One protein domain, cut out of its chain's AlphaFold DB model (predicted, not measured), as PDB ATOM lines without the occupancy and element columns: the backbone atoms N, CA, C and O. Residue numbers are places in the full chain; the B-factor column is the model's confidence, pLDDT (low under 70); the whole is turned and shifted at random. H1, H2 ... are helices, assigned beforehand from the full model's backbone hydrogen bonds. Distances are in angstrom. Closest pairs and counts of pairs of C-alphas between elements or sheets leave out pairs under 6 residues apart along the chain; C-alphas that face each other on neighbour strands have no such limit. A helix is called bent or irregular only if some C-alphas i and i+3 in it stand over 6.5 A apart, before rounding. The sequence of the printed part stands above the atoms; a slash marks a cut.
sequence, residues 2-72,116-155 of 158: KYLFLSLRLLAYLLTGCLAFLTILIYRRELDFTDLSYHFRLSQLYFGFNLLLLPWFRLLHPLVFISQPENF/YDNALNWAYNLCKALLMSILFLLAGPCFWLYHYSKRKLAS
ATOM      1  N   LYS A   2      35.573  20.863   5.427       73.19
ATOM      2  CA  LYS A   2      35.066  20.431   6.753       73.19
ATOM      3  C   LYS A   2      36.062  20.592   7.919       73.19
ATOM      4  O   LYS A   2      35.685  21.094   8.971       73.19
ATOM      5  N   TYR A   3      37.328  20.224   7.716       76.81
ATOM      6  CA  TYR A   3      38.373  20.356   8.744       76.81
ATOM      7  C   TYR A   3      38.734  21.811   9.060       76.81
ATOM      8  O   TYR A   3      39.003  22.126  10.212       76.81
ATOM      9  N   LEU A   4      38.655  22.698   8.063       81.31
ATOM     10  CA  LEU A   4      38.940  24.127   8.216       81.31
ATOM     11  C   LEU A   4      37.867  24.822   9.070       81.31
ATOM     12  O   LEU A   4      38.178  25.617   9.951       81.31
ATOM     13  N   PHE A   5      36.595  24.468   8.871       81.00
ATOM     14  CA  PHE A   5      35.515  24.951   9.736       81.00
ATOM     15  C   PHE A   5      35.641  24.431  11.173       81.00
ATOM     16  O   PHE A   5      35.371  25.167  12.122       81.00
ATOM     17  N   LEU A   6      36.069  23.177  11.347       79.44
ATOM     18  CA  LEU A   6      36.280  22.591  12.669       79.44
ATOM     19  C   LEU A   6      37.415  23.301  13.423       79.44
ATOM     20  O   LEU A   6      37.238  23.658  14.586       79.44
ATOM     21  N   SER A   7      38.550  23.539  12.757       78.81
ATOM     22  CA  SER A   7      39.699  24.225  13.354       78.81
ATOM     23  C   SER A   7      39.366  25.668  13.721       78.81
ATOM     24  O   SER A   7      39.696  26.104  14.818       78.81
ATOM     25  N   LEU A   8      38.644  26.387  12.857       84.25
ATOM     26  CA  LEU A   8      38.231  27.768  13.117       84.25
ATOM     27  C   LEU A   8      37.268  27.851  14.310       84.25
ATOM     28  O   LEU A   8      37.408  28.714  15.174       84.25
ATOM     29  N   ARG A   9      36.338  26.896  14.419       79.88
ATOM     30  CA  ARG A   9      35.416  26.794  15.557       79.88
ATOM     31  C   ARG A   9      36.138  26.470  16.868       79.88
ATOM     32  O   ARG A   9      35.793  27.027  17.907       79.88
ATOM     33  N   LEU A  10      37.141  25.596  16.822       83.38
ATOM     34  CA  LEU A  10      37.977  25.261  17.976       83.38
ATOM     35  C   LEU A  10      38.767  26.486  18.445       83.38
ATOM     36  O   LEU A  10      38.743  26.814  19.629       83.38
ATOM     37  N   LEU A  11      39.384  27.199  17.503       83.81
ATOM     38  CA  LEU A  11      40.146  28.417  17.758       83.81
ATOM     39  C   LEU A  11      39.254  29.500  18.384       83.81
ATOM     40  O   LEU A  11      39.625  30.086  19.397       83.81
ATOM     41  N   ALA A  12      38.032  29.688  17.876       82.06
ATOM     42  CA  ALA A  12      37.054  30.604  18.464       82.06
ATOM     43  C   ALA A  12      36.678  30.232  19.915       82.06
ATOM     44  O   ALA A  12      36.595  31.105  20.783       82.06
ATOM     45  N   TYR A  13      36.490  28.942  20.219       81.19
ATOM     46  CA  TYR A  13      36.223  28.502  21.593       81.19
ATOM     47  C   TYR A  13      37.427  28.682  22.523       81.19
ATOM     48  O   TYR A  13      37.248  29.041  23.684       81.19
ATOM     49  N   LEU A  14      38.643  28.479  22.019       83.12
ATOM     50  CA  LEU A  14      39.866  28.664  22.794       83.12
ATOM     51  C   LEU A  14      40.113  30.152  23.083       83.12
ATOM     52  O   LEU A  14      40.375  30.511  24.226       83.12
ATOM     53  N   LEU A  15      39.934  31.028  22.087       83.81
ATOM     54  CA  LEU A  15      40.058  32.479  22.258       83.81
ATOM     55  C   LEU A  15      39.045  33.029  23.260       83.81
ATOM     56  O   LEU A  15      39.417  33.782  24.154       83.81
ATOM     57  N   THR A  16      37.776  32.632  23.142       79.75
ATOM     58  CA  THR A  16      36.733  33.077  24.081       79.75
ATOM     59  C   THR A  16      36.998  32.587  25.504       79.75
ATOM     60  O   THR A  16      36.833  33.356  26.447       79.75
ATOM     61  N   GLY A  17      37.485  31.352  25.665       80.06
ATOM     62  CA  GLY A  17      37.941  30.843  26.956       80.06
ATOM     63  C   GLY A  17      39.136  31.622  27.516       80.06
ATOM     64  O   GLY A  17      39.115  32.019  28.677       80.06
ATOM     65  N   CYS A  18      40.165  31.865  26.702       82.81
ATOM     66  CA  CYS A  18      41.369  32.581  27.121       82.81
ATOM     67  C   CYS A  18      41.038  34.011  27.567       82.81
ATOM     68  O   CYS A  18      41.455  34.434  28.640       82.81
ATOM     69  N   LEU A  19      40.198  34.715  26.799       84.12
ATOM     70  CA  LEU A  19      39.701  36.039  27.170       84.12
ATOM     71  C   LEU A  19      38.951  36.010  28.506       84.12
ATOM     72  O   LEU A  19      39.228  36.840  29.363       84.12
ATOM     73  N   ALA A  20      38.056  35.039  28.718       79.50
ATOM     74  CA  ALA A  20      37.332  34.899  29.984       79.50
ATOM     75  C   ALA A  20      38.260  34.583  31.171       79.50
ATOM     76  O   ALA A  20      38.042  35.053  32.283       79.50
ATOM     77  N   PHE A  21      39.311  33.793  30.954       81.94
ATOM     78  CA  PHE A  21      40.289  33.493  31.994       81.94
ATOM     79  C   PHE A  21      41.136  34.723  32.346       81.94
ATOM     80  O   PHE A  21      41.310  35.037  33.523       81.94
ATOM     81  N   LEU A  22      41.600  35.464  31.336       81.38
ATOM     82  CA  LEU A  22      42.350  36.703  31.528       81.38
ATOM     83  C   LEU A  22      41.519  37.759  32.260       81.38
ATOM     84  O   LEU A  22      42.024  38.377  33.193       81.38
ATOM     85  N   THR A  23      40.242  37.938  31.910       81.81
ATOM     86  CA  THR A  23      39.375  38.892  32.619       81.81
ATOM     87  C   THR A  23      39.187  38.517  34.087       81.81
ATOM     88  O   THR A  23      39.190  39.409  34.933       81.81
ATOM     89  N   ILE A  24      39.099  37.223  34.419       82.06
ATOM     90  CA  ILE A  24      39.047  36.753  35.814       82.06
ATOM     91  C   ILE A  24      40.350  37.078  36.555       82.06
ATOM     92  O   ILE A  24      40.300  37.558  37.689       82.06
ATOM     93  N   LEU A  25      41.510  36.851  35.935       79.94
ATOM     94  CA  LEU A  25      42.806  37.157  36.550       79.94
ATOM     95  C   LEU A  25      42.999  38.666  36.778       79.94
ATOM     96  O   LEU A  25      43.479  39.065  37.841       79.94
ATOM     97  N   ILE A  26      42.570  39.495  35.818       82.38
ATOM     98  CA  ILE A  26      42.567  40.961  35.944       82.38
ATOM     99  C   ILE A  26      41.628  41.384  37.078       82.38
ATOM    100  O   ILE A  26      42.010  42.180  37.932       82.38
ATOM    101  N   TYR A  27      40.416  40.821  37.131       82.00
ATOM    102  CA  TYR A  27      39.432  41.136  38.169       82.00
ATOM    103  C   TYR A  27      39.948  40.821  39.578       82.00
ATOM    104  O   TYR A  27      39.747  41.606  40.503       82.00
ATOM    105  N   ARG A  28      40.662  39.702  39.747       78.62
ATOM    106  CA  ARG A  28      41.263  39.326  41.036       78.62
ATOM    107  C   ARG A  28      42.533  40.113  41.376       78.62
ATOM    108  O   ARG A  28      43.087  39.871  42.444       78.62
ATOM    109  N   ARG A  29      42.969  41.041  40.509       73.00
ATOM    110  CA  ARG A  29      44.242  41.778  40.611       73.00
ATOM    111  C   ARG A  29      45.442  40.854  40.809       73.00
ATOM    112  O   ARG A  29      46.391  41.199  41.495       73.00
ATOM    113  N   GLU A  30      45.379  39.652  40.244       71.38
ATOM    114  CA  GLU A  30      46.489  38.704  40.345       71.38
ATOM    115  C   GLU A  30      47.545  38.997  39.267       71.38
ATOM    116  O   GLU A  30      48.670  38.541  39.403       71.38
ATOM    117  N   LEU A  31      47.202  39.764  38.221       66.44
ATOM    118  CA  LEU A  31      48.104  40.209  37.155       66.44
ATOM    119  C   LEU A  31      48.720  41.576  37.484       66.44
ATOM    120  O   LEU A  31      48.161  42.611  37.122       66.44
ATOM    121  N   ASP A  32      49.890  41.562  38.114       63.28
ATOM    122  CA  ASP A  32      50.743  42.743  38.219       63.28
ATOM    123  C   ASP A  32      51.692  42.788  37.014       63.28
ATOM    124  O   ASP A  32      52.542  41.921  36.832       63.28
ATOM    125  N   PHE A  33      51.546  43.804  36.158       64.38
ATOM    126  CA  PHE A  33      52.405  44.007  34.976       64.38
ATOM    127  C   PHE A  33      53.807  44.538  35.325       64.38
ATOM    128  O   PHE A  33      54.599  44.826  34.428       64.38
ATOM    129  N   THR A  34      54.100  44.714  36.614       64.75
ATOM    130  CA  THR A  34      55.335  45.317  37.124       64.75
ATOM    131  C   THR A  34      56.432  44.297  37.405       64.75
ATOM    132  O   THR A  34      57.600  44.643  37.270       64.75
ATOM    133  N   ASP A  35      56.080  43.053  37.740       61.88
ATOM    134  CA  ASP A  35      57.036  41.975  38.006       61.88
ATOM    135  C   ASP A  35      56.794  40.798  37.055       61.88
ATOM    136  O   ASP A  35      55.713  40.215  37.007       61.88
ATOM    137  N   LEU A  36      57.828  40.401  36.306       61.44
ATOM    138  CA  LEU A  36      57.761  39.291  35.344       61.44
ATOM    139  C   LEU A  36      57.673  37.898  36.006       61.44
ATOM    140  O   LEU A  36      57.577  36.888  35.308       61.44
ATOM    141  N   SER A  37      57.718  37.824  37.340       61.06
ATOM    142  CA  SER A  37      57.698  36.576  38.105       61.06
ATOM    143  C   SER A  37      56.293  36.254  38.623       61.06
ATOM    144  O   SER A  37      55.977  36.439  39.800       61.06
ATOM    145  N   TYR A  38      55.446  35.720  37.745       67.88
ATOM    146  CA  TYR A  38      54.099  35.286  38.110       67.88
ATOM    147  C   TYR A  38      54.100  33.903  38.780       67.88
ATOM    148  O   TYR A  38      54.490  32.904  38.174       67.88
ATOM    149  N   HIS A  39      53.604  33.822  40.015       72.25
ATOM    150  CA  HIS A  39      53.437  32.553  40.722       72.25
ATOM    151  C   HIS A  39      52.047  31.971  40.453       72.25
ATOM    152  O   HIS A  39      51.038  32.471  40.952       72.25
ATOM    153  N   PHE A  40      51.987  30.880  39.689       75.06
ATOM    154  CA  PHE A  40      50.727  30.198  39.408       75.06
ATOM    155  C   PHE A  40      50.182  29.485  40.647       75.06
ATOM    156  O   PHE A  40      50.815  28.585  41.204       75.06
ATOM    157  N   ARG A  41      48.955  29.830  41.046       83.62
ATOM    158  CA  ARG A  41      48.227  29.089  42.082       83.62
ATOM    159  C   ARG A  41      47.669  27.795  41.493       83.62
ATOM    160  O   ARG A  41      47.162  27.775  40.373       83.62
ATOM    161  N   LEU A  42      47.653  26.728  42.287       82.88
ATOM    162  CA  LEU A  42      47.143  25.421  41.856       82.88
ATOM    163  C   LEU A  42      45.684  25.473  41.359       82.88
ATOM    164  O   LEU A  42      45.327  24.787  40.405       82.88
ATOM    165  N   SER A  43      44.855  26.355  41.929       81.88
ATOM    166  CA  SER A  43      43.492  26.604  41.444       81.88
ATOM    167  C   SER A  43      43.456  27.222  40.041       81.88
ATOM    168  O   SER A  43      42.622  26.840  39.228       81.88
ATOM    169  N   GLN A  44      44.366  28.150  39.730       83.50
ATOM    170  CA  GLN A  44      44.469  28.765  38.402       83.50
ATOM    171  C   GLN A  44      44.948  27.748  37.366       83.50
ATOM    172  O   GLN A  44      44.419  27.721  36.259       83.50
ATOM    173  N   LEU A  45      45.889  26.873  37.741       86.44
ATOM    174  CA  LEU A  45      46.331  25.763  36.893       86.44
ATOM    175  C   LEU A  45      45.180  24.794  36.604       86.44
ATOM    176  O   LEU A  45      44.969  24.426  35.450       86.44
ATOM    177  N   TYR A  46      44.392  24.439  37.624       88.50
ATOM    178  CA  TYR A  46      43.206  23.599  37.453       88.50
ATOM    179  C   TYR A  46      42.193  24.233  36.489       88.50
ATOM    180  O   TYR A  46      41.751  23.580  35.541       88.50
ATOM    181  N   PHE A  47      41.843  25.507  36.685       86.06
ATOM    182  CA  PHE A  47      40.907  26.197  35.796       86.06
ATOM    183  C   PHE A  47      41.461  26.354  34.379       86.06
ATOM    184  O   PHE A  47      40.740  26.070  33.426       86.06
ATOM    185  N   GLY A  48      42.731  26.735  34.227       86.12
ATOM    186  CA  GLY A  48      43.386  26.875  32.926       86.12
ATOM    187  C   GLY A  48      43.432  25.556  32.152       86.12
ATOM    188  O   GLY A  48      43.109  25.519  30.966       86.12
ATOM    189  N   PHE A  49      43.737  24.449  32.831       87.88
ATOM    190  CA  PHE A  49      43.745  23.125  32.212       87.88
ATOM    191  C   PHE A  49      42.341  22.678  31.776       87.88
ATOM    192  O   PHE A  49      42.152  22.247  30.636       87.88
ATOM    193  N   ASN A  50      41.329  22.840  32.636       89.19
ATOM    194  CA  ASN A  50      39.944  22.528  32.268       89.19
ATOM    195  C   ASN A  50      39.439  23.421  31.125       89.19
ATOM    196  O   ASN A  50      38.725  22.949  30.242       89.19
ATOM    197  N   LEU A  51      39.848  24.688  31.092       87.62
ATOM    198  CA  LEU A  51      39.507  25.624  30.027       87.62
ATOM    199  C   LEU A  51      40.105  25.207  28.672       87.62
ATOM    200  O   LEU A  51      39.407  25.266  27.661       87.62
ATOM    201  N   LEU A  52      41.348  24.717  28.652       87.25
ATOM    202  CA  LEU A  52      41.991  24.176  27.447       87.25
ATOM    203  C   LEU A  52      41.324  22.887  26.945       87.25
ATOM    204  O   LEU A  52      41.219  22.673  25.737       87.25
ATOM    205  N   LEU A  53      40.837  22.037  27.853       88.31
ATOM    206  CA  LEU A  53      40.146  20.791  27.500       88.31
ATOM    207  C   LEU A  53      38.695  20.995  27.047       88.31
ATOM    208  O   LEU A  53      38.162  20.183  26.284       88.31
ATOM    209  N   LEU A  54      38.048  22.071  27.494       87.81
ATOM    210  CA  LEU A  54      36.656  22.392  27.191       87.81
ATOM    211  C   LEU A  54      36.311  22.415  25.686       87.81
ATOM    212  O   LEU A  54      35.302  21.799  25.323       87.81
ATOM    213  N   PRO A  55      37.080  23.060  24.781       86.44
ATOM    214  CA  PRO A  55      36.786  23.023  23.347       86.44
ATOM    215  C   PRO A  55      36.829  21.598  22.784       86.44
ATOM    216  O   PRO A  55      35.960  21.228  21.994       86.44
ATOM    217  N   TRP A  56      37.778  20.774  23.235       86.38
ATOM    218  CA  TRP A  56      37.879  19.374  22.820       86.38
ATOM    219  C   TRP A  56      36.666  18.565  23.280       86.38
ATOM    220  O   TRP A  56      36.044  17.848  22.495       86.38
ATOM    221  N   PHE A  57      36.281  18.735  24.544       88.56
ATOM    222  CA  PHE A  57      35.127  18.054  25.114       88.56
ATOM    223  C   PHE A  57      33.813  18.474  24.428       88.56
ATOM    224  O   PHE A  57      32.981  17.621  24.117       88.56
ATOM    225  N   ARG A  58      33.653  19.764  24.090       87.88
ATOM    226  CA  ARG A  58      32.506  20.275  23.317       87.88
ATOM    227  C   ARG A  58      32.388  19.644  21.929       87.88
ATOM    228  O   ARG A  58      31.271  19.389  21.484       87.88
ATOM    229  N   LEU A  59      33.509  19.388  21.254       84.62
ATOM    230  CA  LEU A  59      33.513  18.750  19.933       84.62
ATOM    231  C   LEU A  59      33.153  17.261  20.005       84.62
ATOM    232  O   LEU A  59      32.428  16.769  19.143       84.62
ATOM    233  N   LEU A  60      33.621  16.554  21.035       86.31
ATOM    234  CA  LEU A  60      33.335  15.128  21.228       86.31
ATOM    235  C   LEU A  60      31.905  14.868  21.721       86.31
ATOM    236  O   LEU A  60      31.329  13.821  21.423       86.31
ATOM    237  N   HIS A  61      31.334  15.802  22.483       87.25
ATOM    238  CA  HIS A  61      30.051  15.630  23.161       87.25
ATOM    239  C   HIS A  61      29.083  16.801  22.905       87.25
ATOM    240  O   HIS A  61      28.645  17.460  23.850       87.25
ATOM    241  N   PRO A  62      28.673  17.049  21.643       85.31
ATOM    242  CA  PRO A  62      27.843  18.204  21.295       85.31
ATOM    243  C   PRO A  62      26.475  18.202  21.994       85.31
ATOM    244  O   PRO A  62      25.988  19.258  22.386       85.31
ATOM    245  N   LEU A  63      25.888  17.021  22.223       85.19
ATOM    246  CA  LEU A  63      24.569  16.854  22.857       85.19
ATOM    247  C   LEU A  63      24.534  17.276  24.338       85.19
ATOM    248  O   LEU A  63      23.470  17.576  24.889       85.19
ATOM    249  N   VAL A  64      25.699  17.309  24.995       86.25
ATOM    250  CA  VAL A  64      25.819  17.780  26.381       86.25
ATOM    251  C   VAL A  64      25.562  19.286  26.441       86.25
ATOM    252  O   VAL A  64      24.897  19.756  27.359       86.25
ATOM    253  N   PHE A  65      26.011  20.029  25.429       86.00
ATOM    254  CA  PHE A  65      25.934  21.490  25.399       86.00
ATOM    255  C   PHE A  65      24.723  22.008  24.625       86.00
ATOM    256  O   PHE A  65      24.068  22.941  25.074       86.00
ATOM    257  N   ILE A  66      24.401  21.392  23.489       84.56
ATOM    258  CA  ILE A  66      23.298  21.798  22.614       84.56
ATOM    259  C   ILE A  66      22.179  20.767  22.745       84.56
ATOM    260  O   ILE A  66      22.418  19.560  22.715       84.56
ATOM    261  N   SER A  67      20.950  21.231  22.961       78.56
ATOM    262  CA  SER A  67      19.772  20.362  22.941       78.56
ATOM    263  C   SER A  67      19.345  20.050  21.507       78.56
ATOM    264  O   SER A  67      19.543  20.857  20.601       78.56
ATOM    265  N   GLN A  68      18.796  18.855  21.284       74.88
ATOM    266  CA  GLN A  68      18.228  18.517  19.980       74.88
ATOM    267  C   GLN A  68      16.969  19.362  19.729       74.88
ATOM    268  O   GLN A  68      16.172  19.523  20.657       74.88
ATOM    269  N   PRO A  69      16.775  19.867  18.498       63.75
ATOM    270  CA  PRO A  69      15.712  20.820  18.180       63.75
ATOM    271  C   PRO A  69      14.305  20.267  18.436       63.75
ATOM    272  O   PRO A  69      13.426  21.026  18.823       63.75
ATOM    273  N   GLU A  70      14.093  18.954  18.308       62.12
ATOM    274  CA  GLU A  70      12.785  18.325  18.550       62.12
ATOM    275  C   GLU A  70      12.309  18.419  20.006       62.12
ATOM    276  O   GLU A  70      11.109  18.384  20.272       62.12
ATOM    277  N   ASN A  71      13.231  18.573  20.961       62.66
ATOM    278  CA  ASN A  71      12.887  18.556  22.382       62.66
ATOM    279  C   ASN A  71      12.389  19.910  22.902       62.66
ATOM    280  O   ASN A  71      11.751  19.964  23.957       62.66
ATOM    281  N   PHE A  72      12.674  21.006  22.191       66.50
ATOM    282  CA  PHE A  72      12.349  22.352  22.648       66.50
ATOM    283  C   PHE A  72      11.189  22.940  21.840       66.50
ATOM    284  O   PHE A  72      11.379  23.551  20.793       66.50
ATOM    285  N   TYR A 116       7.663  31.950  19.184       66.25
ATOM    286  CA  TYR A 116       9.060  32.388  19.302       66.25
ATOM    287  C   TYR A 116      10.016  31.203  19.485       66.25
ATOM    288  O   TYR A 116      11.067  31.345  20.109       66.25
ATOM    289  N   ASP A 117       9.652  30.026  18.964       70.44
ATOM    290  CA  ASP A 117      10.368  28.771  19.190       70.44
ATOM    291  C   ASP A 117      11.834  28.896  18.793       70.44
ATOM    292  O   ASP A 117      12.704  28.452  19.530       70.44
ATOM    293  N   ASN A 118      12.129  29.588  17.692       75.88
ATOM    294  CA  ASN A 118      13.503  29.757  17.234       75.88
ATOM    295  C   ASN A 118      14.347  30.627  18.189       75.88
ATOM    296  O   ASN A 118      15.457  30.252  18.564       75.88
ATOM    297  N   ALA A 119      13.804  31.763  18.639       80.69
ATOM    298  CA  ALA A 119      14.503  32.671  19.551       80.69
ATOM    299  C   ALA A 119      14.664  32.063  20.956       80.69
ATOM    300  O   ALA A 119      15.743  32.128  21.547       80.69
ATOM    301  N   LEU A 120      13.611  31.419  21.468       80.56
ATOM    302  CA  LEU A 120      13.639  30.730  22.757       80.56
ATOM    303  C   LEU A 120      14.567  29.512  22.725       80.56
ATOM    304  O   LEU A 120      15.332  29.319  23.666       80.56
ATOM    305  N   ASN A 121      14.567  28.730  21.642       81.94
ATOM    306  CA  ASN A 121      15.484  27.602  21.463       81.94
ATOM    307  C   ASN A 121      16.941  28.079  21.401       81.94
ATOM    308  O   ASN A 121      17.823  27.482  22.018       81.94
ATOM    309  N   TRP A 122      17.213  29.184  20.702       84.75
ATOM    310  CA  TRP A 122      18.545  29.788  20.686       84.75
ATOM    311  C   TRP A 122      18.993  30.218  22.089       84.75
ATOM    312  O   TRP A 122      20.067  29.807  22.538       84.75
ATOM    313  N   ALA A 123      18.157  30.972  22.809       86.75
ATOM    314  CA  ALA A 123      18.462  31.445  24.158       86.75
ATOM    315  C   ALA A 123      18.648  30.282  25.145       86.75
ATOM    316  O   ALA A 123      19.593  30.276  25.937       86.75
ATOM    317  N   TYR A 124      17.795  29.259  25.057       86.38
ATOM    318  CA  TYR A 124      17.901  28.045  25.857       86.38
ATOM    319  C   TYR A 124      19.210  27.302  25.586       86.38
ATOM    320  O   TYR A 124      19.922  26.957  26.527       86.38
ATOM    321  N   ASN A 125      19.574  27.097  24.315       87.81
ATOM    322  CA  ASN A 125      20.831  26.440  23.959       87.81
ATOM    323  C   ASN A 125      22.052  27.243  24.410       87.81
ATOM    324  O   ASN A 125      23.024  26.650  24.871       87.81
ATOM    325  N   LEU A 126      22.002  28.574  24.322       87.94
ATOM    326  CA  LEU A 126      23.060  29.441  24.831       87.94
ATOM    327  C   LEU A 126      23.191  29.316  26.355       87.94
ATOM    328  O   LEU A 126      24.287  29.063  26.854       87.94
ATOM    329  N   CYS A 127      22.080  29.414  27.087       89.94
ATOM    330  CA  CYS A 127      22.053  29.280  28.543       89.94
ATOM    331  C   CYS A 127      22.548  27.897  28.993       89.94
ATOM    332  O   CYS A 127      23.457  27.796  29.818       89.94
ATOM    333  N   LYS A 128      22.031  26.825  28.381       90.06
ATOM    334  CA  LYS A 128      22.477  25.449  28.618       90.06
ATOM    335  C   LYS A 128      23.976  25.307  28.351       90.06
ATOM    336  O   LYS A 128      24.689  24.753  29.181       90.06
ATOM    337  N   ALA A 129      24.474  25.825  27.229       89.06
ATOM    338  CA  ALA A 129      25.889  25.732  26.888       89.06
ATOM    339  C   ALA A 129      26.790  26.484  27.881       89.06
ATOM    340  O   ALA A 129      27.880  25.996  28.184       89.06
ATOM    341  N   LEU A 130      26.353  27.640  28.392       88.94
ATOM    342  CA  LEU A 130      27.070  28.392  29.426       88.94
ATOM    343  C   LEU A 130      27.075  27.644  30.761       88.94
ATOM    344  O   LEU A 130      28.147  27.411  31.316       88.94
ATOM    345  N   LEU A 131      25.908  27.199  31.236       90.62
ATOM    346  CA  LEU A 131      25.783  26.450  32.490       90.62
ATOM    347  C   LEU A 131      26.604  25.161  32.467       90.62
ATOM    348  O   LEU A 131      27.371  24.901  33.392       90.62
ATOM    349  N   MET A 132      26.516  24.384  31.385       91.25
ATOM    350  CA  MET A 132      27.293  23.150  31.246       91.25
ATOM    351  C   MET A 132      28.795  23.427  31.165       91.25
ATOM    352  O   MET A 132      29.590  22.628  31.651       91.25
ATOM    353  N   SER A 133      29.207  24.564  30.602       89.69
ATOM    354  CA  SER A 133      30.613  24.973  30.607       89.69
ATOM    355  C   SER A 133      31.116  25.398  31.979       89.69
ATOM    356  O   SER A 133      32.236  25.040  32.330       89.69
ATOM    357  N   ILE A 134      30.302  26.096  32.771       88.69
ATOM    358  CA  ILE A 134      30.639  26.430  34.161       88.69
ATOM    359  C   ILE A 134      30.758  25.145  34.988       88.69
ATOM    360  O   ILE A 134      31.760  24.944  35.672       88.69
ATOM    361  N   LEU A 135      29.789  24.234  34.864       91.69
ATOM    362  CA  LEU A 135      29.830  22.928  35.527       91.69
ATOM    363  C   LEU A 135      31.070  22.121  35.123       91.69
ATOM    364  O   LEU A 135      31.706  21.512  35.982       91.69
ATOM    365  N   PHE A 136      31.452  22.150  33.844       91.31
ATOM    366  CA  PHE A 136      32.672  21.499  33.372       91.31
ATOM    367  C   PHE A 136      33.939  22.136  33.953       91.31
ATOM    368  O   PHE A 136      34.858  21.420  34.326       91.31
ATOM    369  N   LEU A 137      34.009  23.464  34.061       89.38
ATOM    370  CA  LEU A 137      35.169  24.134  34.662       89.38
ATOM    371  C   LEU A 137      35.332  23.783  36.145       89.38
ATOM    372  O   LEU A 137      36.458  23.652  36.616       89.38
ATOM    373  N   LEU A 138      34.225  23.601  36.868       89.56
ATOM    374  CA  LEU A 138      34.247  23.205  38.277       89.56
ATOM    375  C   LEU A 138      34.578  21.717  38.456       89.56
ATOM    376  O   LEU A 138      35.395  21.374  39.307       89.56
ATOM    377  N   ALA A 139      33.988  20.838  37.643       91.38
ATOM    378  CA  ALA A 139      34.026  19.385  37.829       91.38
ATOM    379  C   ALA A 139      34.588  18.614  36.617       91.38
ATOM    380  O   ALA A 139      34.158  17.494  36.331       91.38
ATOM    381  N   GLY A 140      35.546  19.187  35.889       87.00
ATOM    382  CA  GLY A 140      36.047  18.642  34.621       87.00
ATOM    383  C   GLY A 140      36.527  17.184  34.675       87.00
ATOM    384  O   GLY A 140      36.112  16.398  33.816       87.00
ATOM    385  N   PRO A 141      37.304  16.756  35.694       87.69
ATOM    386  CA  PRO A 141      37.695  15.353  35.844       87.69
ATOM    387  C   PRO A 141      36.492  14.404  35.945       87.69
ATOM    388  O   PRO A 141      36.479  13.345  35.317       87.69
ATOM    389  N   CYS A 142      35.439  14.801  36.669       90.06
ATOM    390  CA  CYS A 142      34.225  14.000  36.825       90.06
ATOM    391  C   CYS A 142      33.475  13.829  35.495       90.06
ATOM    392  O   CYS A 142      32.994  12.733  35.205       90.06
ATOM    393  N   PHE A 143      33.417  14.871  34.656       89.38
ATOM    394  CA  PHE A 143      32.798  14.789  33.325       89.38
ATOM    395  C   PHE A 143      33.502  13.766  32.426       89.38
ATOM    396  O   PHE A 143      32.842  12.952  31.771       89.38
ATOM    397  N   TRP A 144      34.836  13.770  32.422       87.06
ATOM    398  CA  TRP A 144      35.624  12.796  31.667       87.06
ATOM    399  C   TRP A 144      35.432  11.369  32.187       87.06
ATOM    400  O   TRP A 144      35.183  10.464  31.387       87.06
ATOM    401  N   LEU A 145      35.469  11.168  33.507       89.06
ATOM    402  CA  LEU A 145      35.237   9.862  34.132       89.06
ATOM    403  C   LEU A 145      33.836   9.313  33.831       89.06
ATOM    404  O   LEU A 145      33.696   8.139  33.475       89.06
ATOM    405  N   TYR A 146      32.805  10.156  33.914       89.94
ATOM    406  CA  TYR A 146      31.428   9.781  33.596       89.94
ATOM    407  C   TYR A 146      31.297   9.312  32.141       89.94
ATOM    408  O   TYR A 146      30.781   8.223  31.870       89.94
ATOM    409  N   HIS A 147      31.817  10.094  31.190       85.56
ATOM    410  CA  HIS A 147      31.740   9.741  29.774       85.56
ATOM    411  C   HIS A 147      32.586   8.516  29.417       85.56
ATOM    412  O   HIS A 147      32.158   7.706  28.592       85.56
ATOM    413  N   TYR A 148      33.747   8.344  30.047       86.00
ATOM    414  CA  TYR A 148      34.570   7.150  29.882       86.00
ATOM    415  C   TYR A 148      33.847   5.889  30.380       86.00
ATOM    416  O   TYR A 148      33.786   4.885  29.667       86.00
ATOM    417  N   SER A 149      33.222   5.962  31.559       87.81
ATOM    418  CA  SER A 149      32.458   4.852  32.146       87.81
ATOM    419  C   SER A 149      31.254   4.471  31.283       87.81
ATOM    420  O   SER A 149      31.032   3.294  31.001       87.81
ATOM    421  N   LYS A 150      30.525   5.469  30.766       83.19
ATOM    422  CA  LYS A 150      29.388   5.251  29.863       83.19
ATOM    423  C   LYS A 150      29.797   4.551  28.560       83.19
ATOM    424  O   LYS A 150      29.070   3.681  28.093       83.19
ATOM    425  N   ARG A 151      30.959   4.892  27.986       76.19
ATOM    426  CA  ARG A 151      31.477   4.220  26.778       76.19
ATOM    427  C   ARG A 151      31.796   2.745  27.029       76.19
ATOM    428  O   ARG A 151      31.473   1.921  26.182       76.19
ATOM    429  N   LYS A 152      32.378   2.401  28.186       71.00
ATOM    430  CA  LYS A 152      32.661   1.000  28.549       71.00
ATOM    431  C   LYS A 152      31.399   0.157  28.702       71.00
ATOM    432  O   LYS A 152      31.414  -0.999  28.311       71.00
ATOM    433  N   LEU A 153      30.325   0.731  29.243       66.75
ATOM    434  CA  LEU A 153      29.043   0.035  29.406       66.75
ATOM    435  C   LEU A 153      28.328  -0.217  28.069       66.75
ATOM    436  O   LEU A 153      27.594  -1.188  27.946       66.75
ATOM    437  N   ALA A 154      28.544   0.647  27.072       62.38
ATOM    438  CA  ALA A 154      27.928   0.531  25.750       62.38
ATOM    439  C   ALA A 154      28.682  -0.407  24.787       62.38
ATOM    440  O   ALA A 154      28.141  -0.752  23.740       62.38
ATOM    441  N   SER A 155      29.914  -0.809  25.113       51.22
ATOM    442  CA  SER A 155      30.647  -1.821  24.352       51.22
ATOM    443  C   SER A 155      30.331  -3.191  24.956       51.22
ATOM    444  O   SER A 155      30.817  -3.465  26.058       51.22
TER     445      SER A 155
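This is residues 2 to 72 and 116 to 155 of the 158 residues of an uncharacterized protein of Lactobacillus agilis DSM 20509 (UniProt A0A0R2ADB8). Two helices, H1 and H2, form a helical hairpin with a long loop at its closed end, where residues 32 to 37 stick out, and a sharply bent long helix, H4, packs on H2 with its first arm. H4's second arm, H4b, turns away, with residues 148 to 155 sticking out, and short H3 packs on the first arm, H4a. The 111 printed residues include four named helices, H1 to H4 in chain order, and no named strand, class all helix. The whole is loose, with a radius of gyration of the C-alphas of 16.9 A and spans of 53 by 39 by 28 A.

Find C-alpha 2 at (35.066, 20.431, 6.753); from there H1, residues 2 to 27, runs 37.9 A. H2, residues 42 to 60, measures 26.9 A; it has a kink of 33 degrees near residue 54 and is only just irregular, C-alphas 52 and 55 being 6.7 A apart. H3 is residues 62 to 65. H4, residues 117 to 154, was assigned as one helix by its hydrogen bonds but is bent, with C-alphas 138 and 141 8.9 A apart: H4a, residues 117 to 138, measures 31.1 A, and H4b, residues 141 to 154, ends at C-alpha 154 (27.928, 0.531, 25.750).

Look at Tyr 13 and Pro 55, whose C-alphas, 5.8 A apart, are the closest of the hairpin H1 and H2, a shallow tilt of 23 degrees, opposite ways. H2 touches H4a with residues 47 to 54 alone, at a steep tilt of 41 degrees, opposite ways; the closest C-alphas are those of Asn 50 and Leu 137, 5.6 A. H3 touches H4a, closest at the C-alphas of Phe 65 and Ala 129, 4.5 A. H4a and H4b are only just about perpendicular, at 71 degrees. H1 and H4a are apart. Every O i to N i+4 pair is within hydrogen-bond range in H1, H4a and H4b; in H2, 13 of 15 are, and H3 is too short for one.

The C-alphas farthest apart, those of Thr 34 and Ser 155, are 54.7 A apart. Residues 73 to 115 are not printed, and C-alphas 72 and 116 are 11.1 A apart across the cut. The link H1 to H2 is long, 14 residues. The pLDDT is under 70 at residues 31 to 38, 69 to 72, 116 and 153 to 155.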